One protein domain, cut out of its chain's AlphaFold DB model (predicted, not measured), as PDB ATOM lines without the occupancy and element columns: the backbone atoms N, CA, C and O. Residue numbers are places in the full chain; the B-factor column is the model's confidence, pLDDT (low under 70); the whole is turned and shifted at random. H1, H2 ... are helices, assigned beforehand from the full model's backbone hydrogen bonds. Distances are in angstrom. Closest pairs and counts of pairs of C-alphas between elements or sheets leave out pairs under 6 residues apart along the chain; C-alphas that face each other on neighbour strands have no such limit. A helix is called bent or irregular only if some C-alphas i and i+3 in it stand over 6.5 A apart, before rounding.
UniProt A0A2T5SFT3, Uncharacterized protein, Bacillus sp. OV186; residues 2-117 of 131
ATOM      1  N   ILE A   2     -74.087 -27.868  -8.733       65.56
ATOM      2  CA  ILE A   2     -73.648 -26.459  -8.648       65.56
ATOM      3  C   ILE A   2     -72.412 -26.260  -7.746       65.56
ATOM      4  O   ILE A   2     -71.494 -25.551  -8.139       65.56
ATOM      5  N   GLU A   3     -72.328 -26.927  -6.589       64.25
ATOM      6  CA  GLU A   3     -71.158 -26.814  -5.691       64.25
ATOM      7  C   GLU A   3     -69.859 -27.338  -6.312       64.25
ATOM      8  O   GLU A   3     -68.821 -26.695  -6.208       64.25
ATOM      9  N   VAL A   4     -69.919 -28.476  -7.011       71.19
ATOM     10  CA  VAL A   4     -68.757 -29.064  -7.701       71.19
ATOM     11  C   VAL A   4     -68.263 -28.135  -8.814       71.19
ATOM     12  O   VAL A   4     -67.060 -27.966  -8.994       71.19
ATOM     13  N   PHE A   5     -69.194 -27.483  -9.517       71.31
ATOM     14  CA  PHE A   5     -68.878 -26.490 -10.540       71.31
ATOM     15  C   PHE A   5     -68.225 -25.235  -9.938       71.31
ATOM     16  O   PHE A   5     -67.184 -24.797 -10.423       71.31
ATOM     17  N   LEU A   6     -68.760 -24.713  -8.829       71.75
ATOM     18  CA  LEU A   6     -68.160 -23.585  -8.106       71.75
ATOM     19  C   LEU A   6     -66.746 -23.907  -7.607       71.75
ATOM     20  O   LEU A   6     -65.839 -23.088  -7.752       71.75
ATOM     21  N   HIS A   7     -66.536 -25.108  -7.067       73.62
ATOM     22  CA  HIS A   7     -65.233 -25.534  -6.562       73.62
ATOM     23  C   HIS A   7     -64.192 -25.659  -7.687       73.62
ATOM     24  O   HIS A   7     -63.044 -25.242  -7.523       73.62
ATOM     25  N   ALA A   8     -64.599 -26.162  -8.856       74.50
ATOM     26  CA  ALA A   8     -63.752 -26.214 -10.046       74.50
ATOM     27  C   ALA A   8     -63.387 -24.808 -10.555       74.50
ATOM     28  O   ALA A   8     -62.223 -24.555 -10.873       74.50
ATOM     29  N   CYS A   9     -64.340 -23.869 -10.564       76.81
ATOM     30  CA  CYS A   9     -64.081 -22.475 -10.925       76.81
ATOM     31  C   CYS A   9     -63.090 -21.804  -9.966       76.81
ATOM     32  O   CYS A   9     -62.168 -21.130 -10.419       76.81
ATOM     33  N   VAL A  10     -63.222 -22.021  -8.653       76.31
ATOM     34  CA  VAL A  10     -62.293 -21.467  -7.654       76.31
ATOM     35  C   VAL A  10     -60.872 -22.001  -7.851       76.31
ATOM     36  O   VAL A  10     -59.919 -21.227  -7.781       76.31
ATOM     37  N   ILE A  11     -60.714 -23.297  -8.145       78.31
ATOM     38  CA  ILE A  11     -59.399 -23.902  -8.413       78.31
ATOM     39  C   ILE A  11     -58.782 -23.325  -9.693       78.31
ATOM     40  O   ILE A  11     -57.613 -22.941  -9.681       78.31
ATOM     41  N   ALA A  12     -59.564 -23.208 -10.769       74.31
ATOM     42  CA  ALA A  12     -59.095 -22.638 -12.032       74.31
ATOM     43  C   ALA A  12     -58.661 -21.172 -11.871       74.31
ATOM     44  O   ALA A  12     -57.595 -20.788 -12.345       74.31
ATOM     45  N   ILE A  13     -59.442 -20.371 -11.140       78.25
ATOM     46  CA  ILE A  13     -59.107 -18.974 -10.841       78.25
ATOM     47  C   ILE A  13     -57.803 -18.904 -10.040       78.25
ATOM     48  O   ILE A  13     -56.896 -18.166 -10.418       78.25
ATOM     49  N   ARG A  14     -57.656 -19.710  -8.980       76.31
ATOM     50  CA  ARG A  14     -56.419 -19.762  -8.181       76.31
ATOM     51  C   ARG A  14     -55.196 -20.130  -9.018       76.31
ATOM     52  O   ARG A  14     -54.141 -19.533  -8.830       76.31
ATOM     53  N   PHE A  15     -55.344 -21.085  -9.930       77.06
ATOM     54  CA  PHE A  15     -54.268 -21.518 -10.815       77.06
ATOM     55  C   PHE A  15     -53.840 -20.398 -11.770       77.06
ATOM     56  O   PHE A  15     -52.658 -20.081 -11.858       77.06
ATOM     57  N   VAL A  16     -54.804 -19.736 -12.418       79.44
ATOM     58  CA  VAL A  16     -54.540 -18.608 -13.325       79.44
ATOM     59  C   VAL A  16     -53.868 -17.449 -12.587       79.44
ATOM     60  O   VAL A  16     -52.871 -16.917 -13.068       79.44
ATOM     61  N   PHE A  17     -54.359 -17.089 -11.399       73.00
ATOM     62  CA  PHE A  17     -53.734 -16.045 -10.586       73.00
ATOM     63  C   PHE A  17     -52.325 -16.428 -10.127       73.00
ATOM     64  O   PHE A  17     -51.457 -15.562 -10.130       73.00
ATOM     65  N   GLY A  18     -52.078 -17.696  -9.786       72.56
ATOM     66  CA  GLY A  18     -50.743 -18.187  -9.436       72.56
ATOM     67  C   GLY A  18     -49.739 -17.995 -10.571       72.56
ATOM     68  O   GLY A  18     -48.692 -17.391 -10.355       72.56
ATOM     69  N   VAL A  19     -50.101 -18.408 -11.789       75.38
ATOM     70  CA  VAL A  19     -49.252 -18.252 -12.986       75.38
ATOM     71  C   VAL A  19     -48.994 -16.776 -13.302       75.38
ATOM     72  O   VAL A  19     -47.869 -16.388 -13.603       75.38
ATOM     73  N   ILE A  20     -50.018 -15.922 -13.202       75.88
ATOM     74  CA  ILE A  20     -49.864 -14.475 -13.427       75.88
ATOM     75  C   ILE A  20     -48.929 -13.857 -12.380       75.88
ATOM     76  O   ILE A  20     -48.089 -13.028 -12.721       75.88
ATOM     77  N   PHE A  21     -49.054 -14.257 -11.114       70.88
ATOM     78  CA  PHE A  21     -48.208 -13.747 -10.036       70.88
ATOM     79  C   PHE A  21     -46.745 -14.151 -10.224       70.88
ATOM     80  O   PHE A  21     -45.852 -13.335 -10.009       70.88
ATOM     81  N   GLU A  22     -46.508 -15.381 -10.679       71.12
ATOM     82  CA  GLU A  22     -45.177 -15.904 -10.992       71.12
ATOM     83  C   GLU A  22     -44.502 -15.075 -12.097       71.12
ATOM     84  O   GLU A  22     -43.389 -14.586 -11.905       71.12
ATOM     85  N   ILE A  23     -45.227 -14.784 -13.184       75.25
ATOM     86  CA  ILE A  23     -44.743 -13.931 -14.284       75.25
ATOM     87  C   ILE A  23     -44.458 -12.499 -13.806       75.25
ATOM     88  O   ILE A  23     -43.458 -11.896 -14.198       75.25
ATOM     89  N   ILE A  24     -45.326 -11.929 -12.964       74.38
ATOM     90  CA  ILE A  24     -45.159 -10.559 -12.455       74.38
ATOM     91  C   ILE A  24     -43.947 -10.464 -11.526       74.38
ATOM     92  O   ILE A  24     -43.167  -9.520 -11.658       74.38
ATOM     93  N   ILE A  25     -43.764 -11.422 -10.612       70.25
ATOM     94  CA  ILE A  25     -42.576 -11.471  -9.750       70.25
ATOM     95  C   ILE A  25     -41.322 -11.585 -10.611       70.25
ATOM     96  O   ILE A  25     -40.387 -10.818 -10.403       70.25
ATOM     97  N   GLU A  26     -41.313 -12.484 -11.595       69.94
ATOM     98  CA  GLU A  26     -40.168 -12.677 -12.485       69.94
ATOM     99  C   GLU A  26     -39.829 -11.391 -13.262       69.94
ATOM    100  O   GLU A  26     -38.665 -10.993 -13.330       69.94
ATOM    101  N   ALA A  27     -40.839 -10.668 -13.754       70.06
ATOM    102  CA  ALA A  27     -40.661  -9.402 -14.463       70.06
ATOM    103  C   ALA A  27     -40.168  -8.257 -13.558       70.06
ATOM    104  O   ALA A  27     -39.256  -7.516 -13.934       70.06
ATOM    105  N   ILE A  28     -40.737  -8.107 -12.356       71.81
ATOM    106  CA  ILE A  28     -40.289  -7.111 -11.367       71.81
ATOM    107  C   ILE A  28     -38.846  -7.401 -10.953       71.81
ATOM    108  O   ILE A  28     -38.029  -6.484 -10.835       71.81
ATOM    109  N   PHE A  29     -38.520  -8.678 -10.770       63.81
ATOM    110  CA  PHE A  29     -37.187  -9.118 -10.402       63.81
ATOM    111  C   PHE A  29     -36.168  -8.828 -11.508       63.81
ATOM    112  O   PHE A  29     -35.088  -8.309 -11.224       63.81
ATOM    113  N   TYR A  30     -36.532  -9.077 -12.770       67.56
ATOM    114  CA  TYR A  30     -35.708  -8.738 -13.932       67.56
ATOM    115  C   TYR A  30     -35.425  -7.228 -14.012       67.56
ATOM    116  O   TYR A  30     -34.279  -6.813 -14.174       67.56
ATOM    117  N   LEU A  31     -36.451  -6.395 -13.807       63.84
ATOM    118  CA  LEU A  31     -36.313  -4.934 -13.819       63.84
ATOM    119  C   LEU A  31     -35.428  -4.409 -12.681       63.84
ATOM    120  O   LEU A  31     -34.583  -3.540 -12.912       63.84
ATOM    121  N   LEU A  32     -35.590  -4.935 -11.462       65.38
ATOM    122  CA  LEU A  32     -34.741  -4.593 -10.313       65.38
ATOM    123  C   LEU A  32     -33.280  -4.998 -10.541       65.38
ATOM    124  O   LEU A  32     -32.361  -4.241 -10.207       65.38
ATOM    125  N   PHE A  33     -33.068  -6.172 -11.135       61.22
ATOM    126  CA  PHE A  33     -31.745  -6.686 -11.470       61.22
ATOM    127  C   PHE A  33     -31.007  -5.764 -12.451       61.22
ATOM    128  O   PHE A  33     -29.858  -5.379 -12.205       61.22
ATOM    129  N   GLU A  34     -31.690  -5.351 -13.518       61.75
ATOM    130  CA  GLU A  34     -31.117  -4.533 -14.588       61.75
ATOM    131  C   GLU A  34     -30.778  -3.104 -14.121       61.75
ATOM    132  O   GLU A  34     -29.742  -2.547 -14.486       61.75
ATOM    133  N   THR A  35     -31.608  -2.504 -13.260       60.31
ATOM    134  CA  THR A  35     -31.430  -1.096 -12.855       60.31
ATOM    135  C   THR A  35     -30.488  -0.879 -11.674       60.31
ATOM    136  O   THR A  35     -29.740   0.108 -11.675       60.31
ATOM    137  N   VAL A  36     -30.513  -1.753 -10.666       57.88
ATOM    138  CA  VAL A  36     -29.808  -1.520  -9.393       57.88
ATOM    139  C   VAL A  36     -28.543  -2.365  -9.282       57.88
ATOM    140  O   VAL A  36     -27.495  -1.863  -8.872       57.88
ATOM    141  N   LEU A  37     -28.611  -3.634  -9.678       59.12
ATOM    142  CA  LEU A  37     -27.597  -4.621  -9.313       59.12
ATOM    143  C   LEU A  37     -26.531  -4.823 -10.381       59.12
ATOM    144  O   LEU A  37     -25.362  -4.957 -10.019       59.12
ATOM    145  N   GLY A  38     -26.881  -4.730 -11.669       60.69
ATOM    146  CA  GLY A  38     -25.888  -4.732 -12.751       60.69
ATOM    147  C   GLY A  38     -24.756  -3.728 -12.489       60.69
ATOM    148  O   GLY A  38     -23.580  -4.073 -12.568       60.69
ATOM    149  N   LYS A  39     -25.107  -2.528 -12.010       61.16
ATOM    150  CA  LYS A  39     -24.150  -1.466 -11.656       61.16
ATOM    151  C   LYS A  39     -23.305  -1.762 -10.412       61.16
ATOM    152  O   LYS A  39     -22.177  -1.280 -10.318       61.16
ATOM    153  N   ILE A  40     -23.837  -2.497  -9.436       64.31
ATOM    154  CA  ILE A  40     -23.110  -2.859  -8.207       64.31
ATOM    155  C   ILE A  40     -22.122  -3.989  -8.504       64.31
ATOM    156  O   ILE A  40     -20.958  -3.905  -8.114       64.31
ATOM    157  N   PHE A  41     -22.545  -5.003  -9.257       64.44
ATOM    158  CA  PHE A  41     -21.687  -6.124  -9.640       64.44
ATOM    159  C   PHE A  41     -20.573  -5.712 -10.604       64.44
ATOM    160  O   PHE A  41     -19.435  -6.156 -10.443       64.44
ATOM    161  N   GLU A  42     -20.858  -4.796 -11.532       63.81
ATOM    162  CA  GLU A  42     -19.842  -4.203 -12.404       63.81
ATOM    163  C   GLU A  42     -18.791  -3.422 -11.590       63.81
ATOM    164  O   GLU A  42     -17.590  -3.579 -11.816       63.81
ATOM    165  N   LYS A  43     -19.211  -2.677 -10.554       64.75
ATOM    166  CA  LYS A  43     -18.296  -2.007  -9.606       64.75
ATOM    167  C   LYS A  43     -17.468  -2.972  -8.753       64.75
ATOM    168  O   LYS A  43     -16.354  -2.625  -8.372       64.75
ATOM    169  N   LEU A  44     -17.982  -4.166  -8.461       61.69
ATOM    170  CA  LEU A  44     -17.281  -5.220  -7.715       61.69
ATOM    171  C   LEU A  44     -16.370  -6.088  -8.607       61.69
ATOM    172  O   LEU A  44     -15.790  -7.065  -8.134       61.69
ATOM    173  N   GLY A  45     -16.224  -5.745  -9.894       63.38
ATOM    174  CA  GLY A  45     -15.341  -6.444 -10.833       63.38
ATOM    175  C   GLY A  45     -15.888  -7.781 -11.341       63.38
ATOM    176  O   GLY A  45     -15.147  -8.565 -11.940       63.38
ATOM    177  N   ILE A  46     -17.175  -8.065 -11.125       65.62
ATOM    178  CA  ILE A  46     -17.827  -9.266 -11.645       65.62
ATOM    179  C   ILE A  46     -18.262  -8.976 -13.083       65.62
ATOM    180  O   ILE A  46     -19.231  -8.267 -13.332       65.62
ATOM    181  N   GLN A  47     -17.518  -9.517 -14.048       62.50
ATOM    182  CA  GLN A  47     -17.847  -9.366 -15.466       62.50
ATOM    183  C   GLN A  47     -19.059 -10.231 -15.822       62.50
ATOM    184  O   GLN A  47     -18.952 -11.457 -15.897       62.50
ATOM    185  N   ILE A  48     -20.193  -9.580 -16.074       62.75
ATOM    186  CA  ILE A  48     -21.400 -10.203 -16.622       62.75
ATOM    187  C   ILE A  48     -21.184 -10.323 -18.130       62.75
ATOM    188  O   ILE A  48     -21.251  -9.333 -18.853       62.75
ATOM    189  N   LYS A  49     -20.821 -11.517 -18.609       65.25
ATOM    190  CA  LYS A  49     -20.510 -11.731 -20.034       65.25
ATOM    191  C   LYS A  49     -21.609 -12.463 -20.786       65.25
ATOM    192  O   LYS A  49     -21.598 -12.457 -22.013       65.25
ATOM    193  N   ASN A  50     -22.495 -13.163 -20.083       72.88
ATOM    194  CA  ASN A  50     -23.486 -14.027 -20.707       72.88
ATOM    195  C   ASN A  50     -24.775 -14.145 -19.872       72.88
ATOM    196  O   ASN A  50     -24.788 -13.880 -18.673       72.88
ATOM    197  N   LYS A  51     -25.836 -14.648 -20.513       74.81
ATOM    198  CA  LYS A  51     -27.162 -14.878 -19.914       74.81
ATOM    199  C   LYS A  51     -27.151 -15.793 -18.675       74.81
ATOM    200  O   LYS A  51     -27.994 -15.660 -17.795       74.81
ATOM    201  N   ASN A  52     -26.204 -16.729 -18.578       78.38
ATOM    202  CA  ASN A  52     -26.067 -17.573 -17.388       78.38
ATOM    203  C   ASN A  52     -25.469 -16.797 -16.208       78.38
ATOM    204  O   ASN A  52     -25.789 -17.108 -15.066       78.38
ATOM    205  N   ASP A  53     -24.613 -15.809 -16.464       80.56
ATOM    206  CA  ASP A  53     -24.039 -14.954 -15.424       80.56
ATOM    207  C   ASP A  53     -25.127 -14.067 -14.813       80.56
ATOM    208  O   ASP A  53     -25.215 -13.969 -13.591       80.56
ATOM    209  N   GLU A  54     -26.007 -13.514 -15.651       82.06
ATOM    210  CA  GLU A  54     -27.209 -12.793 -15.211       82.06
ATOM    211  C   GLU A  54     -28.115 -13.689 -14.362       82.06
ATOM    212  O   GLU A  54     -28.493 -13.315 -13.253       82.06
ATOM    213  N   LEU A  55     -28.395 -14.912 -14.828       85.50
ATOM    214  CA  LEU A  55     -29.225 -15.866 -14.090       85.50
ATOM    215  C   LEU A  55     -28.618 -16.239 -12.729       85.50
ATOM    216  O   LEU A  55     -29.341 -16.328 -11.738       85.50
ATOM    217  N   ILE A  56     -27.304 -16.465 -12.662       87.62
ATOM    218  CA  ILE A  56     -26.610 -16.775 -11.403       87.62
ATOM    219  C   ILE A  56     -26.747 -15.614 -10.426       87.62
ATOM    220  O   ILE A  56     -27.127 -15.835  -9.279       87.62
ATOM    221  N   LEU A  57     -26.449 -14.396 -10.870       85.94
ATOM    222  CA  LEU A  57     -26.514 -13.218 -10.011       85.94
ATOM    223  C   LEU A  57     -27.948 -12.933  -9.560       85.94
ATOM    224  O   LEU A  57     -28.164 -12.620  -8.392       85.94
ATOM    225  N   GLY A  58     -28.929 -13.116 -10.445       85.81
ATOM    226  CA  GLY A  58     -30.341 -13.024 -10.092       85.81
ATOM    227  C   GLY A  58     -30.710 -14.011  -8.984       85.81
ATOM    228  O   GLY A  58     -31.299 -13.623  -7.980       85.81
ATOM    229  N   ARG A  59     -30.291 -15.275  -9.101       89.38
ATOM    230  CA  ARG A  59     -30.544 -16.294  -8.068       89.38
ATOM    231  C   ARG A  59     -29.840 -15.989  -6.751       89.38
ATOM    232  O   ARG A  59     -30.458 -16.144  -5.706       89.38
ATOM    233  N   ILE A  60     -28.590 -15.529  -6.791       90.44
ATOM    234  CA  ILE A  60     -27.865 -15.095  -5.588       90.44
ATOM    235  C   ILE A  60     -28.631 -13.978  -4.886       90.44
ATOM    236  O   ILE A  60     -28.819 -14.064  -3.685       90.44
ATOM    237  N   ASN A  61     -29.147 -12.994  -5.619       85.19
ATOM    238  CA  ASN A  61     -29.919 -11.906  -5.021       85.19
ATOM    239  C   ASN A  61     -31.214 -12.394  -4.344       85.19
ATOM    240  O   ASN A  61     -31.553 -11.928  -3.260       85.19
ATOM    241  N   VAL A  62     -31.924 -13.364  -4.941       87.06
ATOM    242  CA  VAL A  62     -33.080 -13.982  -4.264       87.06
ATOM    243  C   VAL A  62     -32.641 -14.636  -2.958       87.06
ATOM    244  O   VAL A  62     -33.281 -14.436  -1.935       87.06
ATOM    245  N   LEU A  63     -31.541 -15.394  -2.986       89.12
ATOM    246  CA  LEU A  63     -30.994 -16.024  -1.787       89.12
ATOM    247  C   LEU A  63     -30.597 -14.970  -0.750       89.12
ATOM    248  O   LEU A  63     -30.938 -15.114   0.413       89.12
ATOM    249  N   GLU A  64     -29.946 -13.880  -1.156       87.25
ATOM    250  CA  GLU A  64     -29.572 -12.796  -0.252       87.25
ATOM    251  C   GLU A  64     -30.777 -12.148   0.417       87.25
ATOM    252  O   GLU A  64     -30.660 -11.780   1.578       87.25
ATOM    253  N   ALA A  65     -31.928 -12.028  -0.247       86.12
ATOM    254  CA  ALA A  65     -33.134 -11.465   0.362       86.12
ATOM    255  C   ALA A  65     -33.698 -12.323   1.513       86.12
ATOM    256  O   ALA A  65     -34.457 -11.822   2.346       86.12
ATOM    257  N   GLU A  66     -33.309 -13.594   1.595       89.69
ATOM    258  CA  GLU A  66     -33.818 -14.545   2.572       89.69
ATOM    259  C   GLU A  66     -33.043 -14.520   3.900       89.69
ATOM    260  O   GLU A  66     -31.814 -14.586   3.938       89.69
ATOM    261  N   GLN A  67     -33.768 -14.528   5.026       89.56
ATOM    262  CA  GLN A  67     -33.161 -14.462   6.366       89.56
ATOM    263  C   GLN A  67     -32.246 -15.652   6.686       89.56
ATOM    264  O   GLN A  67     -31.231 -15.503   7.359       89.56
ATOM    265  N   TRP A  68     -32.587 -16.846   6.205       92.81
ATOM    266  CA  TRP A  68     -31.791 -18.053   6.445       92.81
ATOM    267  C   TRP A  68     -30.467 -18.057   5.671       92.81
ATOM    268  O   TRP A  68     -29.587 -18.861   5.972       92.81
ATOM    269  N   PHE A  69     -30.308 -17.168   4.688       93.19
ATOM    270  CA  PHE A  69     -29.078 -17.028   3.920       93.19
ATOM    271  C   PHE A  69     -28.129 -15.968   4.493       93.19
ATOM    272  O   PHE A  69     -26.986 -15.875   4.046       93.19
ATOM    273  N   GLU A  70     -28.553 -15.202   5.506       90.69
ATOM    274  CA  GLU A  70     -27.759 -14.136   6.137       90.69
ATOM    275  C   GLU A  70     -26.299 -14.537   6.433       90.69
ATOM    276  O   GLU A  70     -25.400 -13.774   6.067       90.69
ATOM    277  N   PRO A  71     -26.004 -15.734   6.994       90.62
ATOM    278  CA  PRO A  71     -24.626 -16.135   7.297       90.62
ATOM    279  C   PRO A  71     -23.720 -16.239   6.062       90.62
ATOM    280  O   PRO A  71     -22.497 -16.165   6.184       90.62
ATOM    281  N   TYR A  72     -24.303 -16.414   4.874       90.94
ATOM    282  CA  TYR A  72     -23.582 -16.629   3.622       90.94
ATOM    283  C   TYR A  72     -23.403 -15.352   2.794       90.94
ATOM    284  O   TYR A  72     -22.591 -15.359   1.869       90.94
ATOM    285  N   ARG A  73     -24.078 -14.245   3.143       86.81
ATOM    286  CA  ARG A  73     -23.963 -12.953   2.433       86.81
ATOM    287  C   ARG A  73     -22.529 -12.423   2.380       86.81
ATOM    288  O   ARG A  73     -22.115 -11.823   1.394       86.81
ATOM    289  N   ILE A  74     -21.729 -12.678   3.417       85.50
ATOM    290  CA  ILE A  74     -20.315 -12.269   3.430       85.50
ATOM    291  C   ILE A  74     -19.483 -12.970   2.345       85.50
ATOM    292  O   ILE A  74     -18.439 -12.456   1.960       85.50
ATOM    293  N   TYR A  75     -19.954 -14.116   1.843       88.81
ATOM    294  CA  TYR A  75     -19.297 -14.910   0.807       88.81
ATOM    295  C   TYR A  75     -19.895 -14.685  -0.583       88.81
ATOM    296  O   TYR A  75     -19.566 -15.416  -1.516       88.81
ATOM    297  N   THR A  76     -20.791 -13.710  -0.760       85.88
ATOM    298  CA  THR A  76     -21.493 -13.474  -2.032       85.88
ATOM    299  C   THR A  76     -20.540 -13.337  -3.219       85.88
ATOM    300  O   THR A  76     -20.814 -13.861  -4.303       85.88
ATOM    301  N   ILE A  77     -19.385 -12.697  -3.023       83.69
ATOM    302  CA  ILE A  77     -18.371 -12.543  -4.073       83.69
ATOM    303  C   ILE A  77     -17.792 -13.912  -4.451       83.69
ATOM    304  O   ILE A  77     -17.762 -14.273  -5.631       83.69
ATOM    305  N   GLU A  78     -17.378 -14.711  -3.471       86.62
ATOM    306  CA  GLU A  78     -16.860 -16.060  -3.681       86.62
ATOM    307  C   GLU A  78     -17.902 -16.971  -4.333       86.62
ATOM    308  O   GLU A  78     -17.567 -17.740  -5.238       86.62
ATOM    309  N   ILE A  79     -19.162 -16.864  -3.915       89.75
ATOM    310  CA  ILE A  79     -20.303 -17.599  -4.467       89.75
ATOM    311  C   ILE A  79     -20.500 -17.246  -5.950       89.75
ATOM    312  O   ILE A  79     -20.637 -18.144  -6.788       89.75
ATOM    313  N   ALA A  80     -20.440 -15.958  -6.299       85.06
ATOM    314  CA  ALA A  80     -20.582 -15.475  -7.672       85.06
ATOM    315  C   ALA A  80     -19.387 -15.841  -8.571       85.06
ATOM    316  O   ALA A  80     -19.541 -15.997  -9.787       85.06
ATOM    317  N   GLN A  81     -18.186 -15.992  -8.010       84.81
ATOM    318  CA  GLN A  81     -16.961 -16.229  -8.781       84.81
ATOM    319  C   GLN A  81     -16.584 -17.714  -8.898       84.81
ATOM    320  O   GLN A  81     -16.115 -18.149  -9.955       84.81
ATOM    321  N   ARG A  82     -16.796 -18.531  -7.859       87.12
ATOM    322  CA  ARG A  82     -16.349 -19.933  -7.851       87.12
ATOM    323  C   ARG A  82     -17.156 -20.793  -8.815       87.12
ATOM    324  O   ARG A  82     -18.353 -21.008  -8.657       87.12
ATOM    325  N   LYS A  83     -16.464 -21.396  -9.786       87.88
ATOM    326  CA  LYS A  83     -17.071 -22.219 -10.848       87.88
ATOM    327  C   LYS A  83     -17.936 -23.376 -10.329       87.88
ATOM    328  O   LYS A  83     -18.941 -23.693 -10.962       87.88
ATOM    329  N   SER A  84     -17.549 -24.030  -9.234       89.50
ATOM    330  CA  SER A  84     -18.337 -25.117  -8.633       89.50
ATOM    331  C   SER A  84     -19.662 -24.602  -8.069       89.50
ATOM    332  O   SER A  84     -20.713 -25.143  -8.410       89.50
ATOM    333  N   ILE A  85     -19.617 -23.497  -7.321       91.62
ATOM    334  CA  ILE A  85     -20.788 -22.898  -6.674       91.62
ATOM    335  C   ILE A  85     -21.730 -22.314  -7.724       91.62
ATOM    336  O   ILE A  85     -22.934 -22.547  -7.690       91.62
ATOM    337  N   ARG A  86     -21.184 -21.671  -8.758       90.50
ATOM    338  CA  ARG A  86     -21.962 -21.222  -9.920       90.50
ATOM    339  C   ARG A  86     -22.734 -22.363 -10.586       90.50
ATOM    340  O   ARG A  86     -23.889 -22.185 -10.958       90.50
ATOM    341  N   LYS A  87     -22.128 -23.550 -10.729       91.06
ATOM    342  CA  LYS A  87     -22.833 -24.734 -11.256       91.06
ATOM    343  C   LYS A  87     -23.935 -25.213 -10.314       91.06
ATOM    344  O   LYS A  87     -24.973 -25.642 -10.810       91.06
ATOM    345  N   LEU A  88     -23.710 -25.159  -9.002       92.56
ATOM    346  CA  LEU A  88     -24.723 -25.483  -7.997       92.56
ATOM    347  C   LEU A  88     -25.924 -24.532  -8.123       92.56
ATOM    348  O   LEU A  88     -27.051 -24.991  -8.283       92.56
ATOM    349  N   ILE A  89     -25.671 -23.223  -8.186       91.38
ATOM    350  CA  ILE A  89     -26.706 -22.190  -8.335       91.38
ATOM    351  C   ILE A  89     -27.477 -22.341  -9.645       91.38
ATOM    352  O   ILE A  89     -28.695 -22.202  -9.651       91.38
ATOM    353  N   LEU A  90     -26.810 -22.663 -10.758       89.69
ATOM    354  CA  LEU A  90     -27.482 -22.893 -12.046       89.69
ATOM    355  C   LEU A  90     -28.410 -24.113 -12.038       89.69
ATOM    356  O   LEU A  90     -29.424 -24.115 -12.736       89.69
ATOM    357  N   LYS A  91     -28.091 -25.142 -11.253       89.12
ATOM    358  CA  LYS A  91     -28.946 -26.328 -11.098       89.12
ATOM    359  C   LYS A  91     -30.062 -26.136 -10.077       89.12
ATOM    360  O   LYS A  91     -30.952 -26.975 -10.005       89.12
ATOM    361  N   LEU A  92     -30.003 -25.060  -9.299       87.62
ATOM    362  CA  LEU A  92     -30.953 -24.792  -8.240       87.62
ATOM    363  C   LEU A  92     -32.365 -24.599  -8.796       87.62
ATOM    364  O   LEU A  92     -32.585 -23.779  -9.693       87.62
ATOM    365  N   ASN A  93     -33.322 -25.311  -8.213       89.19
ATOM    366  CA  ASN A  93     -34.730 -24.999  -8.359       89.19
ATOM    367  C   ASN A  93     -35.111 -23.977  -7.280       89.19
ATOM    368  O   ASN A  93     -35.310 -24.338  -6.121       89.19
ATOM    369  N   MET A  94     -35.158 -22.694  -7.652       87.19
ATOM    370  CA  MET A  94     -35.422 -21.602  -6.707       87.19
ATOM    371  C   MET A  94     -36.735 -21.811  -5.945       87.19
ATOM    372  O   MET A  94     -36.757 -21.680  -4.726       87.19
ATOM    373  N   THR A  95     -37.804 -22.206  -6.637       86.56
ATOM    374  CA  THR A  95     -39.130 -22.406  -6.036       86.56
ATOM    375  C   THR A  95     -39.106 -23.483  -4.955       86.56
ATOM    376  O   THR A  95     -39.699 -23.321  -3.889       86.56
ATOM    377  N   GLU A  96     -38.378 -24.570  -5.201       88.62
ATOM    378  CA  GLU A  96     -38.244 -25.687  -4.267       88.62
ATOM    379  C   GLU A  96     -37.421 -25.304  -3.029       88.62
ATOM    380  O   GLU A  96     -37.827 -25.601  -1.911       88.62
ATOM    381  N   ILE A  97     -36.318 -24.571  -3.196       92.19
ATOM    382  CA  ILE A  97     -35.479 -24.106  -2.075       92.19
ATOM    383  C   ILE A  97     -36.198 -23.081  -1.192       92.19
ATOM    384  O   ILE A  97     -36.035 -23.070   0.032       92.19
ATOM    385  N   LEU A  98     -36.996 -22.204  -1.804       86.44
ATOM    386  CA  LEU A  98     -37.746 -21.188  -1.072       86.44
ATOM    387  C   LEU A  98     -38.891 -21.815  -0.269       86.44
ATOM    388  O   LEU A  98     -39.098 -21.446   0.885       86.44
ATOM    389  N   SER A  99     -39.590 -22.799  -0.842       85.75
ATOM    390  CA  SER A  99     -40.786 -23.404  -0.237       85.75
ATOM    391  C   SER A  99     -40.532 -24.625   0.656       85.75
ATOM    392  O   SER A  99     -41.386 -24.928   1.490       85.75
ATOM    393  N   ASN A 100     -39.396 -25.317   0.521       91.94
ATOM    394  CA  ASN A 100     -39.102 -26.552   1.252       91.94
ATOM    395  C   ASN A 100     -37.806 -26.443   2.079       91.94
ATOM    396  O   ASN A 100     -36.708 -26.273   1.547       91.94
ATOM    397  N   GLU A 101     -37.940 -26.600   3.397       93.00
ATOM    398  CA  GLU A 101     -36.833 -26.524   4.353       93.00
ATOM    399  C   GLU A 101     -35.800 -27.649   4.185       93.00
ATOM    400  O   GLU A 101     -34.602 -27.388   4.262       93.00
ATOM    401  N   GLU A 102     -36.218 -28.882   3.888       93.75
ATOM    402  CA  GLU A 102     -35.293 -30.005   3.683       93.75
ATOM    403  C   GLU A 102     -34.390 -29.742   2.474       93.75
ATOM    404  O   GLU A 102     -33.165 -29.858   2.548       93.75
ATOM    405  N   LYS A 103     -34.989 -29.276   1.375       92.12
ATOM    406  CA  LYS A 103     -34.266 -28.925   0.145       92.12
ATOM    407  C   LYS A 103     -33.325 -27.750   0.355       92.12
ATOM    408  O   LYS A 103     -32.199 -27.752  -0.145       92.12
ATOM    409  N   ARG A 104     -33.759 -26.763   1.136       93.94
ATOM    410  CA  ARG A 104     -32.923 -25.640   1.557       93.94
ATOM    411  C   ARG A 104     -31.705 -26.110   2.348       93.94
ATOM    412  O   ARG A 104     -30.595 -25.694   2.027       93.94
ATOM    413  N   LEU A 105     -31.884 -26.988   3.333       93.94
ATOM    414  CA  LEU A 105     -30.782 -27.534   4.130       93.94
ATOM    415  C   LEU A 105     -29.810 -28.361   3.278       93.94
ATOM    416  O   LEU A 105     -28.597 -28.215   3.432       93.94
ATOM    417  N   GLU A 106     -30.314 -29.176   2.345       94.19
ATOM    418  CA  GLU A 106     -29.480 -29.907   1.378       94.19
ATOM    419  C   GLU A 106     -28.590 -28.952   0.569       94.19
ATOM    420  O   GLU A 106     -27.377 -29.167   0.462       94.19
ATOM    421  N   PHE A 107     -29.175 -27.871   0.043       94.44
ATOM    422  CA  PHE A 107     -28.437 -26.846  -0.690       94.44
ATOM    423  C   PHE A 107     -27.396 -26.142   0.180       94.44
ATOM    424  O   PHE A 107     -26.248 -26.028  -0.246       94.44
ATOM    425  N   LEU A 108     -27.770 -25.686   1.378       94.31
ATOM    426  CA  LEU A 108     -26.859 -24.978   2.280       94.31
ATOM    427  C   LEU A 108     -25.665 -25.853   2.673       94.31
ATOM    428  O   LEU A 108     -24.530 -25.385   2.640       94.31
ATOM    429  N   ASN A 109     -25.896 -27.137   2.947       92.75
ATOM    430  CA  ASN A 109     -24.833 -28.095   3.243       92.75
ATOM    431  C   ASN A 109     -23.877 -28.275   2.049       92.75
ATOM    432  O   ASN A 109     -22.654 -28.313   2.199       92.75
ATOM    433  N   GLU A 110     -24.410 -28.366   0.828       92.81
ATOM    434  CA  GLU A 110     -23.567 -28.467  -0.363       92.81
ATOM    435  C   GLU A 110     -22.811 -27.164  -0.658       92.81
ATOM    436  O   GLU A 110     -21.631 -27.210  -1.019       92.81
ATOM    437  N   LEU A 111     -23.450 -26.014  -0.453       93.00
ATOM    438  CA  LEU A 111     -22.831 -24.697  -0.563       93.00
ATOM    439  C   LEU A 111     -21.670 -24.552   0.426       93.00
ATOM    440  O   LEU A 111     -20.571 -24.173   0.025       93.00
ATOM    441  N   GLU A 112     -21.882 -24.917   1.688       92.31
ATOM    442  CA  GLU A 112     -20.870 -24.893   2.744       92.31
ATOM    443  C   GLU A 112     -19.677 -25.793   2.400       92.31
ATOM    444  O   GLU A 112     -18.521 -25.358   2.454       92.31
ATOM    445  N   CYS A 113     -19.943 -27.016   1.924       89.38
ATOM    446  CA  CYS A 113     -18.896 -27.923   1.459       89.38
ATOM    447  C   CYS A 113     -18.033 -27.294   0.355       89.38
ATOM    448  O   CYS A 113     -16.809 -27.446   0.354       89.38
ATOM    449  N   GLN A 114     -18.651 -26.579  -0.588       90.31
ATOM    450  CA  GLN A 114     -17.943 -25.951  -1.703       90.31
ATOM    451  C   GLN A 114     -17.251 -24.631  -1.331       90.31
ATOM    452  O   GLN A 114     -16.225 -24.288  -1.929       90.31
ATOM    453  N   LEU A 115     -17.778 -23.886  -0.358       89.06
ATOM    454  CA  LEU A 115     -17.166 -22.658   0.152       89.06
ATOM    455  C   LEU A 115     -15.884 -22.964   0.924       89.06
ATOM    456  O   LEU A 115     -14.825 -22.401   0.630       89.06
ATOM    457  N   PHE A 116     -15.948 -23.928   1.837       86.62
ATOM    458  CA  PHE A 116     -14.838 -24.256   2.730       86.62
ATOM    459  C   PHE A 116     -13.976 -25.422   2.234       86.62
ATOM    460  O   PHE A 116     -13.059 -25.850   2.930       86.62
ATOM    461  N   ASN A 117     -14.239 -25.924   1.018       73.81
ATOM    462  CA  ASN A 117     -13.592 -27.115   0.458       73.81
ATOM    463  C   ASN A 117     -13.626 -28.301   1.438       73.81
ATOM    464  O   ASN A 117     -12.668 -29.077   1.525       73.81
TER     465      ASN A 117
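This is residues 2 to 117 of the 131 residues of an uncharacterized protein of Bacillus sp. OV186 (UniProt A0A2T5SFT3). A very long helix, H1, sticks out as an arm with residues 2 to 28 from a head of five shorter helices, H2 to H6; it meets that head with residues 29 to 33, at H2, and has a kink near residue 33. In the head, H2 and H3 fold back on each other as a hairpin, H4 crosses H2 on the side away from H1, H6 lies side by side with H4 at the far side of the head, and the short H5 makes a corner with H6. The printed part has 116 residues with six named helices, in the order H1 to H6 along the chain, and no named strand; the class is all helix. The whole is loose, with a radius of gyration of the C-alphas of 17.6 A, and it spans 61 by 32 by 23 A, the arm making the length.

The longest helix is H1, residues 2 to 43, and its residues 2 to 28 stand free. H1 has a kink of 42 degrees near residue 33. H1 and H2, residues 51 to 65, only just touch, with 3 pairs of C-alphas within 8 A, the closest being those of Phe 33 and Gly 58 at 6.6 A; they are about perpendicular at 75 degrees. H1 touches H2 with residues 29 to 33 alone, and H2 touches H1 with residue 58 alone. H2 and H3, residues 67 to 81, form a helical hairpin: they touch at a shallow tilt of 27 degrees, opposite ways, and their closest C-alphas, of Leu 63 and Phe 69, are 6.1 A apart. H2 also touches H4, residues 83 to 91, about perpendicular at 81 degrees, with the closest C-alphas, of Ile 56 and Leu 90, 6.2 A apart. H3 and H4 touch only at the corner by their link, and only just, with 3 pairs of C-alphas within 8 A, the closest those of Ile 79 and Ile 85 at 5.8 A. H4 touches H6, residues 101 to 115, at a shallow tilt of 17 degrees, opposite ways; the closest C-alphas are those of Ile 85 and Gln 114, 6.5 A apart, and H6 touches H4 with residues 111 to 115 alone. H5, residues 94 to 99, and H6 touch only at the corner, the closest C-alphas being those of Ile 97 and Arg 104 at 4.7 A. H2 and H5 are close but not clearly touching, with the C-alphas of Arg 59 and Met 94 7.3 A apart. H1 is apart from H3, H4, H5 and H6. In H2, H4, H5 and H6 every O i to N i+4 pair is within hydrogen-bond range; in H1 35 of 38 are, and in H3 4 of 11, beside 9 of 12 O i to N i+3 pairs.

H1 begins at C-alpha 2, at (-73.648, -26.459, -8.648), and ends at C-alpha 43, at (-18.296, -2.007, -9.606), 60.5 A away. It is irregular, but only just: C-alphas 35 and 38 are 6.6 A apart. H2 is 21.4 A long from first to last C-alpha, and H3 22.2 A. H3 is irregular, with C-alphas 74 and 77 7.8 A apart. H4 measures 12.6 A and H5 8.6 A. H6 measures 20.5 A and ends at C-alpha 115, at (-17.166, -22.658, 0.152).

The two C-alphas farthest apart are those of Ile 2 and Gly 45, at 61.7 A. Without residues 2 to 28 the body has 89 residues, spans 34 by 27 by 21 A and has a radius of gyration of 12.6 A. The printed part has no cut. The link from H1 to H2 is short, the other four are tight, and no link is long. The mean pLDDT of the printed part is 80.2; residues 2 to 3, residue 26 and residues 29 to 49 are under 70.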